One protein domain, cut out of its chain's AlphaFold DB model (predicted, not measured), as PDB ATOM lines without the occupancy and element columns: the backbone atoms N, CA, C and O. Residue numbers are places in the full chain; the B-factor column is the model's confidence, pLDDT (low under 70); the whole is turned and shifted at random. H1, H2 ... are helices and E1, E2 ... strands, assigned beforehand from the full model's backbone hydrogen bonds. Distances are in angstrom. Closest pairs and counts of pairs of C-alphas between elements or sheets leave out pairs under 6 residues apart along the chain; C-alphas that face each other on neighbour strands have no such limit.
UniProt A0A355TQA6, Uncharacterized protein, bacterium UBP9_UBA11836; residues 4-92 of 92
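Overview. This is residues 4 to 92 of the 92 residues of an uncharacterized protein of bacterium UBP9_UBA11836 (UniProt A0A355TQA6). One antiparallel sheet of four strands has two antiparallel helices, H1 and H3, packed side by side over one of its faces and crossing its strands, while the other face bears no named helix. The short helix H2 is at the sheet's level beside E2, close to where H3 begins. The printed part has 89 residues with three named helices and four named strands, in the order H1 E1 E2 E3 H2 H3 E4, and the sheet's order is E3 E2 E1 E4. The class is mixed, helices and strands; the whole is compact, with a radius of gyration of the C-alphas of 12.8 A, and elongated, with spans of 40 by 24 by 17 A.

Along the chain. H1 is residues 4 to 13, from C-alpha 4 at (96.567, -28.459, -226.070), and is 14.2 A long. E1, residues 21 to 28, measures 22.3 A, and E2, residues 33 to 41, measures 25.5 A from C-alpha 33 at (84.002, -19.636, -221.756). E3 is residues 44 to 47, 10.0 A, and H2 is residues 48 to 53, 8.9 A. H3, residues 59 to 74, is the longest helix by residues and measures 22.2 A. E4, residues 85 to 91, measures 18.9 A and ends with C-alpha 91 at (96.776, -24.756, -236.164).

Arrangement. E1, E2 and E3 form a meander, each strand the antiparallel neighbour of the one before, with hairpins E1 and E2, and E2 and E3. E1 and E2 stand at 176 degrees, with N 25 and O 36 within hydrogen-bond range at 2.9 A. E2 and E3 stand at 166 degrees, with N 46 and O 39 at 2.8 A. E4 is the antiparallel neighbour of E1 at 171 degrees, with N 87 and O 26 at 2.8 A; E3 and E4 are the edge strands and are apart. H1 and H3 lie on the same face of the sheet, which gives two layers, helices on one face of a sheet. H3, at a height over the sheet of 8.5 A, lies over E2 and E1; its line and that of E1 stand at 63 degrees on the local plane, only just across the strands. Its closest C-alphas to E2 are those of Ser 66 and Ile 35, 6.2 A apart. H1, at a height of 9.1 A, lies over E4 and, only just, with 3 C-alphas, over E1; it runs only just across the strands, at 62 degrees to E4 on the local plane. H1 and H3 touch, closest at the C-alphas of Gln 11 and Ala 65, 5.4 A, at a shallow tilt of 11 degrees, opposite ways. H2 is on the sheet at the sheet's level, 1.5 A in height, and its closest C-alphas to E2 are those of Ser 48 and Phe 37, 5.4 A apart. H2 and H3 are close but not clearly touching, with the C-alphas of Ile 52 and Glu 59 6.1 A apart. In H1, H2 and H3 every O i to N i+4 pair is within hydrogen-bond range.

Size, cuts and confidence. The two C-alphas farthest apart, those of Asn 42 and Asp 82, are 40.7 A apart. The printed part has no cut and no long link; H1 to E1 and H3 to E4 are short links, the others tight. The mean pLDDT of the printed part is 97.3, and no printed residue is under 70.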
ATOM      1  N   LEU A   4      97.694 -29.373-225.900       95.25
ATOM      2  CA  LEU A   4      96.567 -28.459-226.070       95.25
ATOM      3  C   LEU A   4      96.247 -28.231-227.551       95.25
ATOM      4  O   LEU A   4      95.105 -28.419-227.960       95.25
ATOM      5  N   GLU A   5      97.241 -27.878-228.368       96.75
ATOM      6  CA  GLU A   5      97.046 -27.675-229.812       96.75
ATOM      7  C   GLU A   5      96.517 -28.942-230.496       96.75
ATOM      8  O   GLU A   5      95.594 -28.863-231.303       96.75
ATOM      9  N   ASN A   6      97.040 -30.117-230.134       96.94
ATOM     10  CA  ASN A   6      96.572 -31.397-230.666       96.94
ATOM     11  C   ASN A   6      95.118 -31.690-230.273       96.94
ATOM     12  O   ASN A   6      94.342 -32.178-231.097       96.94
ATOM     13  N   PHE A   7      94.738 -31.422-229.020       98.00
ATOM     14  CA  PHE A   7      93.366 -31.612-228.558       98.00
ATOM     15  C   PHE A   7      92.408 -30.658-229.271       98.00
ATOM     16  O   PHE A   7      91.389 -31.098-229.806       98.00
ATOM     17  N   VAL A   8      92.760 -29.374-229.351       98.00
ATOM     18  CA  VAL A   8      91.960 -28.365-230.050       98.00
ATOM     19  C   VAL A   8      91.822 -28.726-231.529       98.00
ATOM     20  O   VAL A   8      90.705 -28.742-232.038       98.00
ATOM     21  N   ALA A   9      92.901 -29.126-232.208       97.88
ATOM     22  CA  ALA A   9      92.843 -29.573-233.601       97.88
ATOM     23  C   ALA A   9      91.880 -30.753-233.800       97.88
ATOM     24  O   ALA A   9      91.121 -30.766-234.767       97.88
ATOM     25  N   LYS A  10      91.859 -31.727-232.879       98.06
ATOM     26  CA  LYS A  10      90.893 -32.838-232.924       98.06
ATOM     27  C   LYS A  10      89.452 -32.343-232.816       98.06
ATOM     28  O   LYS A  10      88.622 -32.808-233.589       98.06
ATOM     29  N   GLN A  11      89.164 -31.399-231.917       98.50
ATOM     30  CA  GLN A  11      87.819 -30.829-231.782       98.50
ATOM     31  C   GLN A  11      87.420 -30.029-233.027       98.50
ATOM     32  O   GLN A  11      86.331 -30.236-233.557       98.50
ATOM     33  N   ILE A  12      88.309 -29.189-233.566       98.06
ATOM     34  CA  ILE A  12      88.015 -28.398-234.770       98.06
ATOM     35  C   ILE A  12      87.798 -29.291-235.997       98.06
ATOM     36  O   ILE A  12      86.887 -29.025-236.776       98.06
ATOM     37  N   LYS A  13      88.530 -30.404-236.136       97.56
ATOM     38  CA  LYS A  13      88.320 -31.381-237.223       97.56
ATOM     39  C   LYS A  13      86.946 -32.057-237.202       97.56
ATOM     40  O   LYS A  13      86.529 -32.584-238.226       97.56
ATOM     41  N   THR A  14      86.227 -32.031-236.077       97.62
ATOM     42  CA  THR A  14      84.828 -32.498-236.038       97.62
ATOM     43  C   THR A  14      83.851 -31.523-236.699       97.62
ATOM     44  O   THR A  14      82.772 -31.937-237.112       97.62
ATOM     45  N   LEU A  15      84.231 -30.245-236.812       97.81
ATOM     46  CA  LEU A  15      83.429 -29.177-237.415       97.81
ATOM     47  C   LEU A  15      83.870 -28.898-238.851       97.81
ATOM     48  O   LEU A  15      83.051 -28.774-239.754       97.81
ATOM     49  N   VAL A  16      85.185 -28.812-239.052       96.88
ATOM     50  CA  VAL A  16      85.834 -28.518-240.329       96.88
ATOM     51  C   VAL A  16      86.873 -29.619-240.586       96.88
ATOM     52  O   VAL A  16      88.034 -29.468-240.207       96.88
ATOM     53  N   PRO A  17      86.484 -30.762-241.187       95.62
ATOM     54  CA  PRO A  17      87.378 -31.915-241.361       95.62
ATOM     55  C   PRO A  17      88.621 -31.625-242.207       95.62
ATOM     56  O   PRO A  17      89.665 -32.254-242.025       95.62
ATOM     57  N   HIS A  18      88.511 -30.653-243.115       94.38
ATOM     58  CA  HIS A  18      89.575 -30.222-244.008       94.38
ATOM     59  C   HIS A  18      89.743 -28.705-243.905       94.38
ATOM     60  O   HIS A  18      88.880 -27.951-244.347       94.38
ATOM     61  N   TYR A  19      90.857 -28.268-243.324       96.38
ATOM     62  CA  TYR A  19      91.280 -26.871-243.282       96.38
ATOM     63  C   TYR A  19      92.770 -26.779-243.609       96.38
ATOM     64  O   TYR A  19      93.528 -27.713-243.356       96.38
ATOM     65  N   GLU A  20      93.190 -25.638-244.141       96.75
ATOM     66  CA  GLU A  20      94.603 -25.302-244.363       96.75
ATOM     67  C   GLU A  20      95.225 -24.668-243.115       96.75
ATOM     68  O   GLU A  20      96.405 -24.841-242.821       96.75
ATOM     69  N   LYS A  21      94.421 -23.883-242.393       97.38
ATOM     70  CA  LYS A  21      94.835 -23.150-241.200       97.38
ATOM     71  C   LYS A  21      93.633 -22.871-240.312       97.38
ATOM     72  O   LYS A  21      92.552 -22.584-240.824       97.38
ATOM     73  N   VAL A  22      93.839 -22.880-238.997       98.25
ATOM     74  CA  VAL A  22      92.875 -22.366-238.016       98.25
ATOM     75  C   VAL A  22      93.560 -21.363-237.094       98.25
ATOM     76  O   VAL A  22      94.640 -21.628-236.572       98.25
ATOM     77  N   GLU A  23      92.923 -20.217-236.893       98.44
ATOM     78  CA  GLU A  23      93.265 -19.222-235.875       98.44
ATOM     79  C   GLU A  23      92.155 -19.250-234.825       98.44
ATOM     80  O   GLU A  23      91.007 -18.980-235.166       98.44
ATOM     81  N   LEU A  24      92.470 -19.627-233.586       98.44
ATOM     82  CA  LEU A  24      91.492 -19.758-232.506       98.44
ATOM     83  C   LEU A  24      91.835 -18.824-231.353       98.44
ATOM     84  O   LEU A  24      92.973 -18.808-230.881       98.44
ATOM     85  N   GLU A  25      90.820 -18.125-230.863       98.50
ATOM     86  CA  GLU A  25      90.870 -17.326-229.649       98.50
ATOM     87  C   GLU A  25      89.920 -17.918-228.610       98.50
ATOM     88  O   GLU A  25      88.776 -18.272-228.905       98.50
ATOM     89  N   ALA A  26      90.400 -18.045-227.376       98.31
ATOM     90  CA  ALA A  26      89.590 -18.519-226.267       98.31
ATOM     91  C   ALA A  26      89.846 -17.709-224.998       98.31
ATOM     92  O   ALA A  26      90.989 -17.444-224.624       98.31
ATOM     93  N   VAL A  27      88.764 -17.383-224.295       98.50
ATOM     94  CA  VAL A  27      88.779 -16.846-222.933       98.50
ATOM     95  C   VAL A  27      87.987 -17.798-222.053       98.50
ATOM     96  O   VAL A  27      86.796 -17.997-222.273       98.50
ATOM     97  N   ILE A  28      88.640 -18.406-221.065       98.62
ATOM     98  CA  ILE A  28      88.051 -19.457-220.230       98.62
ATOM     99  C   ILE A  28      88.231 -19.100-218.753       98.62
ATOM    100  O   ILE A  28      89.338 -18.812-218.289       98.62
ATOM    101  N   THR A  29      87.128 -19.141-218.010       98.44
ATOM    102  CA  THR A  29      87.096 -19.085-216.542       98.44
ATOM    103  C   THR A  29      86.646 -20.433-215.981       98.44
ATOM    104  O   THR A  29      86.314 -21.369-216.723       98.44
ATOM    105  N   SER A  30      86.607 -20.552-214.655       97.44
ATOM    106  CA  SER A  30      86.078 -21.737-213.973       97.44
ATOM    107  C   SER A  30      84.602 -22.019-214.297       97.44
ATOM    108  O   SER A  30      84.213 -23.184-214.305       97.44
ATOM    109  N   SER A  31      83.798 -21.001-214.630       96.19
ATOM    110  CA  SER A  31      82.343 -21.131-214.831       96.19
ATOM    111  C   SER A  31      81.842 -20.764-216.234       96.19
ATOM    112  O   SER A  31      80.757 -21.189-216.621       96.19
ATOM    113  N   SER A  32      82.619 -20.029-217.029       97.94
ATOM    114  CA  SER A  32      82.238 -19.567-218.370       97.94
ATOM    115  C   SER A  32      83.369 -19.743-219.383       97.94
ATOM    116  O   SER A  32      84.526 -19.971-219.017       97.94
ATOM    117  N   TYR A  33      83.031 -19.678-220.669       98.44
ATOM    118  CA  TYR A  33      84.002 -19.636-221.756       98.44
ATOM    119  C   TYR A  33      83.452 -18.842-222.943       98.44
ATOM    120  O   TYR A  33      82.246 -18.813-223.174       98.44
ATOM    121  N   SER A  34      84.358 -18.229-223.694       98.12
ATOM    122  CA  SER A  34      84.132 -17.689-225.032       98.12
ATOM    123  C   SER A  34      85.195 -18.284-225.941       98.12
ATOM    124  O   SER A  34      86.375 -18.255-225.591       98.12
ATOM    125  N   ILE A  35      84.778 -18.876-227.055       98.44
ATOM    126  CA  ILE A  35      85.667 -19.482-228.044       98.44
ATOM    127  C   ILE A  35      85.204 -19.015-229.410       98.44
ATOM    128  O   ILE A  35      84.022 -19.097-229.726       98.44
ATOM    129  N   GLU A  36      86.152 -18.563-230.212       98.12
ATOM    130  CA  GLU A  36      85.955 -18.193-231.602       98.12
ATOM    131  C   GLU A  36      87.117 -18.740-232.422       98.12
ATOM    132  O   GLU A  36      88.255 -18.807-231.955       98.12
ATOM    133  N   PHE A  37      86.843 -19.129-233.664       98.50
ATOM    134  CA  PHE A  37      87.913 -19.439-234.595       98.50
ATOM    135  C   PHE A  37      87.623 -18.960-236.011       98.50
ATOM    136  O   PHE A  37      86.471 -18.795-236.421       98.50
ATOM    137  N   PHE A  38      88.703 -18.805-236.765       98.56
ATOM    138  CA  PHE A  38      88.709 -18.596-238.201       98.56
ATOM    139  C   PHE A  38      89.396 -19.782-238.864       98.56
ATOM    140  O   PHE A  38      90.533 -20.102-238.517       98.56
ATOM    141  N   ALA A  39      88.731 -20.414-239.824       98.25
ATOM    142  CA  ALA A  39      89.314 -21.484-240.625       98.25
ATOM    143  C   ALA A  39      89.568 -20.989-242.049       98.25
ATOM    144  O   ALA A  39      88.700 -20.360-242.651       98.25
ATOM    145  N   THR A  40      90.742 -21.294-242.596       98.06
ATOM    146  CA  THR A  40      91.008 -21.158-244.029       98.06
ATOM    147  C   THR A  40      90.681 -22.479-244.712       98.06
ATOM    148  O   THR A  40      91.330 -23.491-244.443       98.06
ATOM    149  N   VAL A  41      89.674 -22.470-245.583       94.00
ATOM    150  CA  VAL A  41      89.235 -23.628-246.369       94.00
ATOM    151  C   VAL A  41      89.194 -23.219-247.837       94.00
ATOM    152  O   VAL A  41      88.507 -22.261-248.189       94.00
ATOM    153  N   ASN A  42      89.931 -23.933-248.693       92.81
ATOM    154  CA  ASN A  42      90.068 -23.626-250.121       92.81
ATOM    155  C   ASN A  42      90.520 -22.173-250.365       92.81
ATOM    156  O   ASN A  42      89.923 -21.444-251.158       92.81
ATOM    157  N   GLY A  43      91.529 -21.723-249.616       94.88
ATOM    158  CA  GLY A  43      92.057 -20.359-249.658       94.88
ATOM    159  C   GLY A  43      91.141 -19.269-249.084       94.88
ATOM    160  O   GLY A  43      91.542 -18.107-249.043       94.88
ATOM    161  N   GLN A  44      89.932 -19.601-248.615       96.12
ATOM    162  CA  GLN A  44      88.994 -18.634-248.038       96.12
ATOM    163  C   GLN A  44      88.988 -18.711-246.516       96.12
ATOM    164  O   GLN A  44      88.701 -19.761-245.942       96.12
ATOM    165  N   LYS A  45      89.263 -17.582-245.856       97.69
ATOM    166  CA  LYS A  45      89.142 -17.448-244.402       97.69
ATOM    167  C   LYS A  45      87.679 -17.200-244.030       97.69
ATOM    168  O   LYS A  45      87.103 -16.214-244.478       97.69
ATOM    169  N   LYS A  46      87.108 -18.069-243.195       97.69
ATOM    170  CA  LYS A  46      85.729 -17.973-242.692       97.69
ATOM    171  C   LYS A  46      85.694 -17.995-241.169       97.69
ATOM    172  O   LYS A  46      86.424 -18.763-240.540       97.69
ATOM    173  N   GLN A  47      84.848 -17.155-240.584       98.31
ATOM    174  CA  GLN A  47      84.618 -17.090-239.137       98.31
ATOM    175  C   GLN A  47      83.662 -18.203-238.689       98.31
ATOM    176  O   GLN A  47      82.759 -18.583-239.429       98.31
ATOM    177  N   SER A  48      83.837 -18.720-237.471       98.06
ATOM    178  CA  SER A  48      83.020 -19.819-236.929       98.06
ATOM    179  C   SER A  48      81.507 -19.584-237.005       98.06
ATOM    180  O   SER A  48      80.800 -20.468-237.479       98.06
ATOM    181  N   PHE A  49      81.012 -18.396-236.646       96.75
ATOM    182  CA  PHE A  49      79.584 -18.068-236.751       96.75
ATOM    183  C   PHE A  49      79.097 -17.921-238.195       96.75
ATOM    184  O   PHE A  49      78.046 -18.452-238.528       96.75
ATOM    185  N   GLN A  50      79.903 -17.332-239.084       97.69
ATOM    186  CA  GLN A  50      79.592 -17.316-240.517       97.69
ATOM    187  C   GLN A  50      79.452 -18.744-241.072       97.69
ATOM    188  O   GLN A  50      78.551 -19.026-241.852       97.69
ATOM    189  N   MET A  51      80.327 -19.666-240.659       97.50
ATOM    190  CA  MET A  51      80.242 -21.070-241.075       97.50
ATOM    191  C   MET A  51      78.982 -21.766-240.539       97.50
ATOM    192  O   MET A  51      78.458 -22.651-241.215       97.50
ATOM    193  N   ILE A  52      78.479 -21.364-239.367       98.12
ATOM    194  CA  ILE A  52      77.188 -21.828-238.838       98.12
ATOM    195  C   ILE A  52      76.040 -21.286-239.693       98.12
ATOM    196  O   ILE A  52      75.196 -22.069-240.126       98.12
ATOM    197  N   ASP A  53      76.038 -19.985-239.984       97.62
ATOM    198  CA  ASP A  53      75.001 -19.328-240.792       97.62
ATOM    199  C   ASP A  53      74.936 -19.899-242.220       97.62
ATOM    200  O   ASP A  53      73.859 -20.068-242.790       97.62
ATOM    201  N   GLU A  54      76.090 -20.260-242.788       96.06
ATOM    202  CA  GLU A  54      76.218 -20.927-244.090       96.06
ATOM    203  C   GLU A  54      75.904 -22.439-244.043       96.06
ATOM    204  O   GLU A  54      75.892 -23.101-245.083       96.06
ATOM    205  N   GLY A  55      75.658 -23.008-242.859       96.31
ATOM    206  CA  GLY A  55      75.267 -24.408-242.683       96.31
ATOM    207  C   GLY A  55      76.404 -25.431-242.782       96.31
ATOM    208  O   GLY A  55      76.125 -26.618-242.959       96.31
ATOM    209  N   LEU A  56      77.674 -25.022-242.655       96.06
ATOM    210  CA  LEU A  56      78.823 -25.948-242.696       96.06
ATOM    211  C   LEU A  56      78.833 -26.892-241.486       96.06
ATOM    212  O   LEU A  56      79.210 -28.056-241.603       96.06
ATOM    213  N   PHE A  57      78.410 -26.394-240.328       97.75
ATOM    214  CA  PHE A  57      78.145 -27.187-239.132       97.75
ATOM    215  C   PHE A  57      77.076 -26.496-238.282       97.75
ATOM    216  O   PHE A  57      76.873 -25.290-238.362       97.75
ATOM    217  N   SER A  58      76.379 -27.266-237.447       98.31
ATOM    218  CA  SER A  58      75.343 -26.707-236.569       98.31
ATOM    219  C   SER A  58      75.935 -25.971-235.367       98.31
ATOM    220  O   SER A  58      76.975 -26.367-234.833       98.31
ATOM    221  N   GLU A  59      75.197 -24.992-234.844       98.19
ATOM    222  CA  GLU A  59      75.520 -24.337-233.571       98.19
ATOM    223  C   GLU A  59      75.655 -25.354-232.423       98.19
ATOM    224  O   GLU A  59      76.548 -25.259-231.586       98.19
ATOM    225  N   LYS A  60      74.831 -26.411-232.419       98.44
ATOM    226  CA  LYS A  60      74.927 -27.501-231.437       98.44
ATOM    227  C   LYS A  60      76.281 -28.218-231.494       98.44
ATOM    228  O   LYS A  60      76.846 -28.524-230.445       98.44
ATOM    229  N   ALA A  61      76.792 -28.497-232.694       98.50
ATOM    230  CA  ALA A  61      78.099 -29.127-232.872       98.50
ATOM    231  C   ALA A  61      79.224 -28.191-232.411       98.50
ATOM    232  O   ALA A  61      80.107 -28.615-231.665       98.50
ATOM    233  N   PHE A  62      79.140 -26.909-232.774       98.56
ATOM    234  CA  PHE A  62      80.071 -25.886-232.305       98.56
ATOM    235  C   PHE A  62      80.096 -25.785-230.776       98.56
ATOM    236  O   PHE A  62      81.160 -25.864-230.167       98.56
ATOM    237  N   ASN A  63      78.925 -25.705-230.142       98.44
ATOM    238  CA  ASN A  63      78.795 -25.626-228.690       98.44
ATOM    239  C   ASN A  63      79.387 -26.858-227.993       98.44
ATOM    240  O   ASN A  63      80.026 -26.720-226.948       98.44
ATOM    241  N   ALA A  64      79.233 -28.052-228.576       98.62
ATOM    242  CA  ALA A  64      79.839 -29.275-228.056       98.62
ATOM    243  C   ALA A  64      81.376 -29.250-228.145       98.62
ATOM    244  O   ALA A  64      82.044 -29.537-227.151       98.62
ATOM    245  N   ALA A  65      81.938 -28.856-229.293       98.62
ATOM    246  CA  ALA A  65      83.386 -28.733-229.476       98.62
ATOM    247  C   ALA A  65      83.985 -27.662-228.547       98.62
ATOM    248  O   ALA A  65      84.969 -27.919-227.852       98.62
ATOM    249  N   SER A  66      83.351 -26.491-228.463       98.56
ATOM    250  CA  SER A  66      83.757 -25.400-227.572       98.56
ATOM    251  C   SER A  66      83.723 -25.820-226.103       98.56
ATOM    252  O   SER A  66      84.676 -25.574-225.362       98.56
ATOM    253  N   LYS A  67      82.672 -26.535-225.680       98.69
ATOM    254  CA  LYS A  67      82.602 -27.101-224.329       98.69
ATOM    255  C   LYS A  67      83.743 -28.084-224.063       98.69
ATOM    256  O   LYS A  67      84.382 -27.991-223.020       98.69
ATOM    257  N   ALA A  68      84.025 -28.991-224.999       98.75
ATOM    258  CA  ALA A  68      85.103 -29.965-224.850       98.75
ATOM    259  C   ALA A  68      86.478 -29.289-224.715       98.75
ATOM    260  O   ALA A  68      87.281 -29.695-223.874       98.75
ATOM    261  N   ILE A  69      86.742 -28.235-225.497       98.62
ATOM    262  CA  ILE A  69      87.969 -27.429-225.387       98.62
ATOM    263  C   ILE A  69      88.054 -26.762-224.011       98.62
ATOM    264  O   ILE A  69      89.085 -26.868-223.347       98.62
ATOM    265  N   ALA A  70      86.980 -26.106-223.565       98.62
ATOM    266  CA  ALA A  70      86.957 -25.424-222.274       98.62
ATOM    267  C   ALA A  70      87.186 -26.391-221.101       98.62
ATOM    268  O   ALA A  70      87.961 -26.089-220.193       98.62
ATOM    269  N   ASP A  71      86.553 -27.563-221.131       98.56
ATOM    270  CA  ASP A  71      86.703 -28.580-220.089       98.56
ATOM    271  C   ASP A  71      88.119 -29.172-220.067       98.56
ATOM    272  O   ASP A  71      88.692 -29.341-218.991       98.56
ATOM    273  N   TYR A  72      88.720 -29.419-221.238       98.31
ATOM    274  CA  TYR A  72      90.110 -29.870-221.328       98.31
ATOM    275  C   TYR A  72      91.073 -28.836-220.736       98.31
ATOM    276  O   TYR A  72      91.921 -29.174-219.915       98.31
ATOM    277  N   VAL A  73      90.907 -27.562-221.101       97.38
ATOM    278  CA  VAL A  73      91.730 -26.462-220.585       97.38
ATOM    279  C   VAL A  73      91.621 -26.336-219.063       97.38
ATOM    280  O   VAL A  73      92.639 -26.170-218.398       97.38
ATOM    281  N   ARG A  74      90.417 -26.464-218.493       98.00
ATOM    282  CA  ARG A  74      90.196 -26.412-217.034       98.00
ATOM    283  C   ARG A  74      90.881 -27.543-216.270       98.00
ATOM    284  O   ARG A  74      91.151 -27.387-215.080       98.00
ATOM    285  N   ALA A  75      91.139 -28.671-216.928       97.56
ATOM    286  CA  ALA A  75      91.837 -29.807-216.336       97.56
ATOM    287  C   ALA A  75      93.369 -29.647-216.351       97.56
ATOM    288  O   ALA A  75      94.065 -30.435-215.708       97.56
ATOM    289  N   LEU A  76      93.910 -28.649-217.062       96.31
ATOM    290  CA  LEU A  76      95.352 -28.431-217.126       96.31
ATOM    291  C   LEU A  76      95.897 -27.911-215.784       96.31
ATOM    292  O   LEU A  76      95.297 -27.018-215.183       96.31
ATOM    293  N   PRO A  77      97.080 -28.373-215.337       95.44
ATOM    294  CA  PRO A  77      97.706 -27.879-214.106       95.44
ATOM    295  C   PRO A  77      98.007 -26.375-214.118       95.44
ATOM    296  O   PRO A  77      98.073 -25.750-213.065       95.44
ATOM    297  N   SER A  78      98.200 -25.796-215.307       93.81
ATOM    298  CA  SER A  78      98.487 -24.373-215.508       93.81
ATOM    299  C   SER A  78      97.244 -23.479-215.500       93.81
ATOM    300  O   SER A  78      97.374 -22.264-215.645       93.81
ATOM    301  N   PHE A  79      96.047 -24.051-215.355       97.44
ATOM    302  CA  PHE A  79      94.805 -23.292-215.373       97.44
ATOM    303  C   PHE A  79      94.655 -22.424-214.116       97.44
ATOM    304  O   PHE A  79      94.618 -22.924-212.989       97.44
ATOM    305  N   ASN A  80      94.503 -21.113-214.307       97.38
ATOM    306  CA  ASN A  80      94.181 -20.174-213.242       97.38
ATOM    307  C   ASN A  80      92.693 -20.292-212.870       97.38
ATOM    308  O   ASN A  80      91.826 -19.794-213.590       97.38
ATOM    309  N   LYS A  81      92.398 -20.939-211.738       96.25
ATOM    310  CA  LYS A  81      91.024 -21.190-211.267       96.25
ATOM    311  C   LYS A  81      90.274 -19.928-210.836       96.25
ATOM    312  O   LYS A  81      89.049 -19.899-210.958       96.25
ATOM    313  N   ASP A  82      91.002 -18.907-210.391       96.94
ATOM    314  CA  ASP A  82      90.445 -17.678-209.816       96.94
ATOM    315  C   ASP A  82      90.420 -16.513-210.820       96.94
ATOM    316  O   ASP A  82      90.022 -15.399-210.482       96.94
ATOM    317  N   GLY A  83      90.852 -16.747-212.064       95.44
ATOM    318  CA  GLY A  83      91.026 -15.690-213.055       95.44
ATOM    319  C   GLY A  83      90.652 -16.068-214.483       95.44
ATOM    320  O   GLY A  83      90.008 -17.080-214.766       95.44
ATOM    321  N   LEU A  84      91.050 -15.188-215.402       96.50
ATOM    322  CA  LEU A  84      90.850 -15.354-216.838       96.50
ATOM    323  C   LEU A  84      92.038 -16.095-217.443       96.50
ATOM    324  O   LEU A  84      93.183 -15.673-217.289       96.50
ATOM    325  N   ASN A  85      91.749 -17.143-218.205       98.00
ATOM    326  CA  ASN A  85      92.740 -17.860-218.993       98.00
ATOM    327  C   ASN A  85      92.500 -17.515-220.462       98.00
ATOM    328  O   ASN A  85      91.424 -17.795-220.991       98.00
ATOM    329  N   LYS A  86      93.473 -16.859-221.100       98.06
ATOM    330  CA  LYS A  86      93.393 -16.441-222.503       98.06
ATOM    331  C   LYS A  86      94.317 -17.302-223.350       98.06
ATOM    332  O   LYS A  86      95.479 -17.481-222.993       98.06
ATOM    333  N   TYR A  87      93.814 -17.777-224.480       97.25
ATOM    334  CA  TYR A  87      94.562 -18.595-225.427       97.25
ATOM    335  C   TYR A  87      94.392 -18.030-226.831       97.25
ATOM    336  O   TYR A  87      93.277 -17.724-227.246       97.25
ATOM    337  N   ALA A  88      95.505 -17.935-227.555       97.56
ATOM    338  CA  ALA A  88      95.543 -17.663-228.982       97.56
ATOM    339  C   ALA A  88      96.349 -18.791-229.631       97.56
ATOM    340  O   ALA A  88      97.528 -18.966-229.320       97.56
ATOM    341  N   LEU A  89      95.698 -19.595-230.468       97.19
ATOM    342  CA  LEU A  89      96.283 -20.789-231.071       97.19
ATOM    343  C   LEU A  89      96.272 -20.677-232.593       97.19
ATOM    344  O   LEU A  89      95.309 -20.196-233.189       97.19
ATOM    345  N   MET A  90      97.335 -21.179-233.220       97.25
ATOM    346  CA  MET A  90      97.436 -21.296-234.671       97.25
ATOM    347  C   MET A  90      97.684 -22.753-235.048       97.25
ATOM    348  O   MET A  90      98.735 -23.311-234.741       97.25
ATOM    349  N   LEU A  91      96.719 -23.364-235.729       96.06
ATOM    350  CA  LEU A  91      96.776 -24.756-236.164       96.06
ATOM    351  C   LEU A  91      97.017 -24.810-237.674       96.06
ATOM    352  O   LEU A  91      96.463 -23.999-238.419       96.06
ATOM    353  N   LYS A  92      97.841 -25.763-238.106       88.00
ATOM    354  CA  LYS A  92      98.167 -26.066-239.503       88.00
ATOM    355  C   LYS A  92      97.950 -27.553-239.746       88.00
ATOM    356  O   LYS A  92      98.158 -28.322-238.777       88.00
TER     357      LYS A  92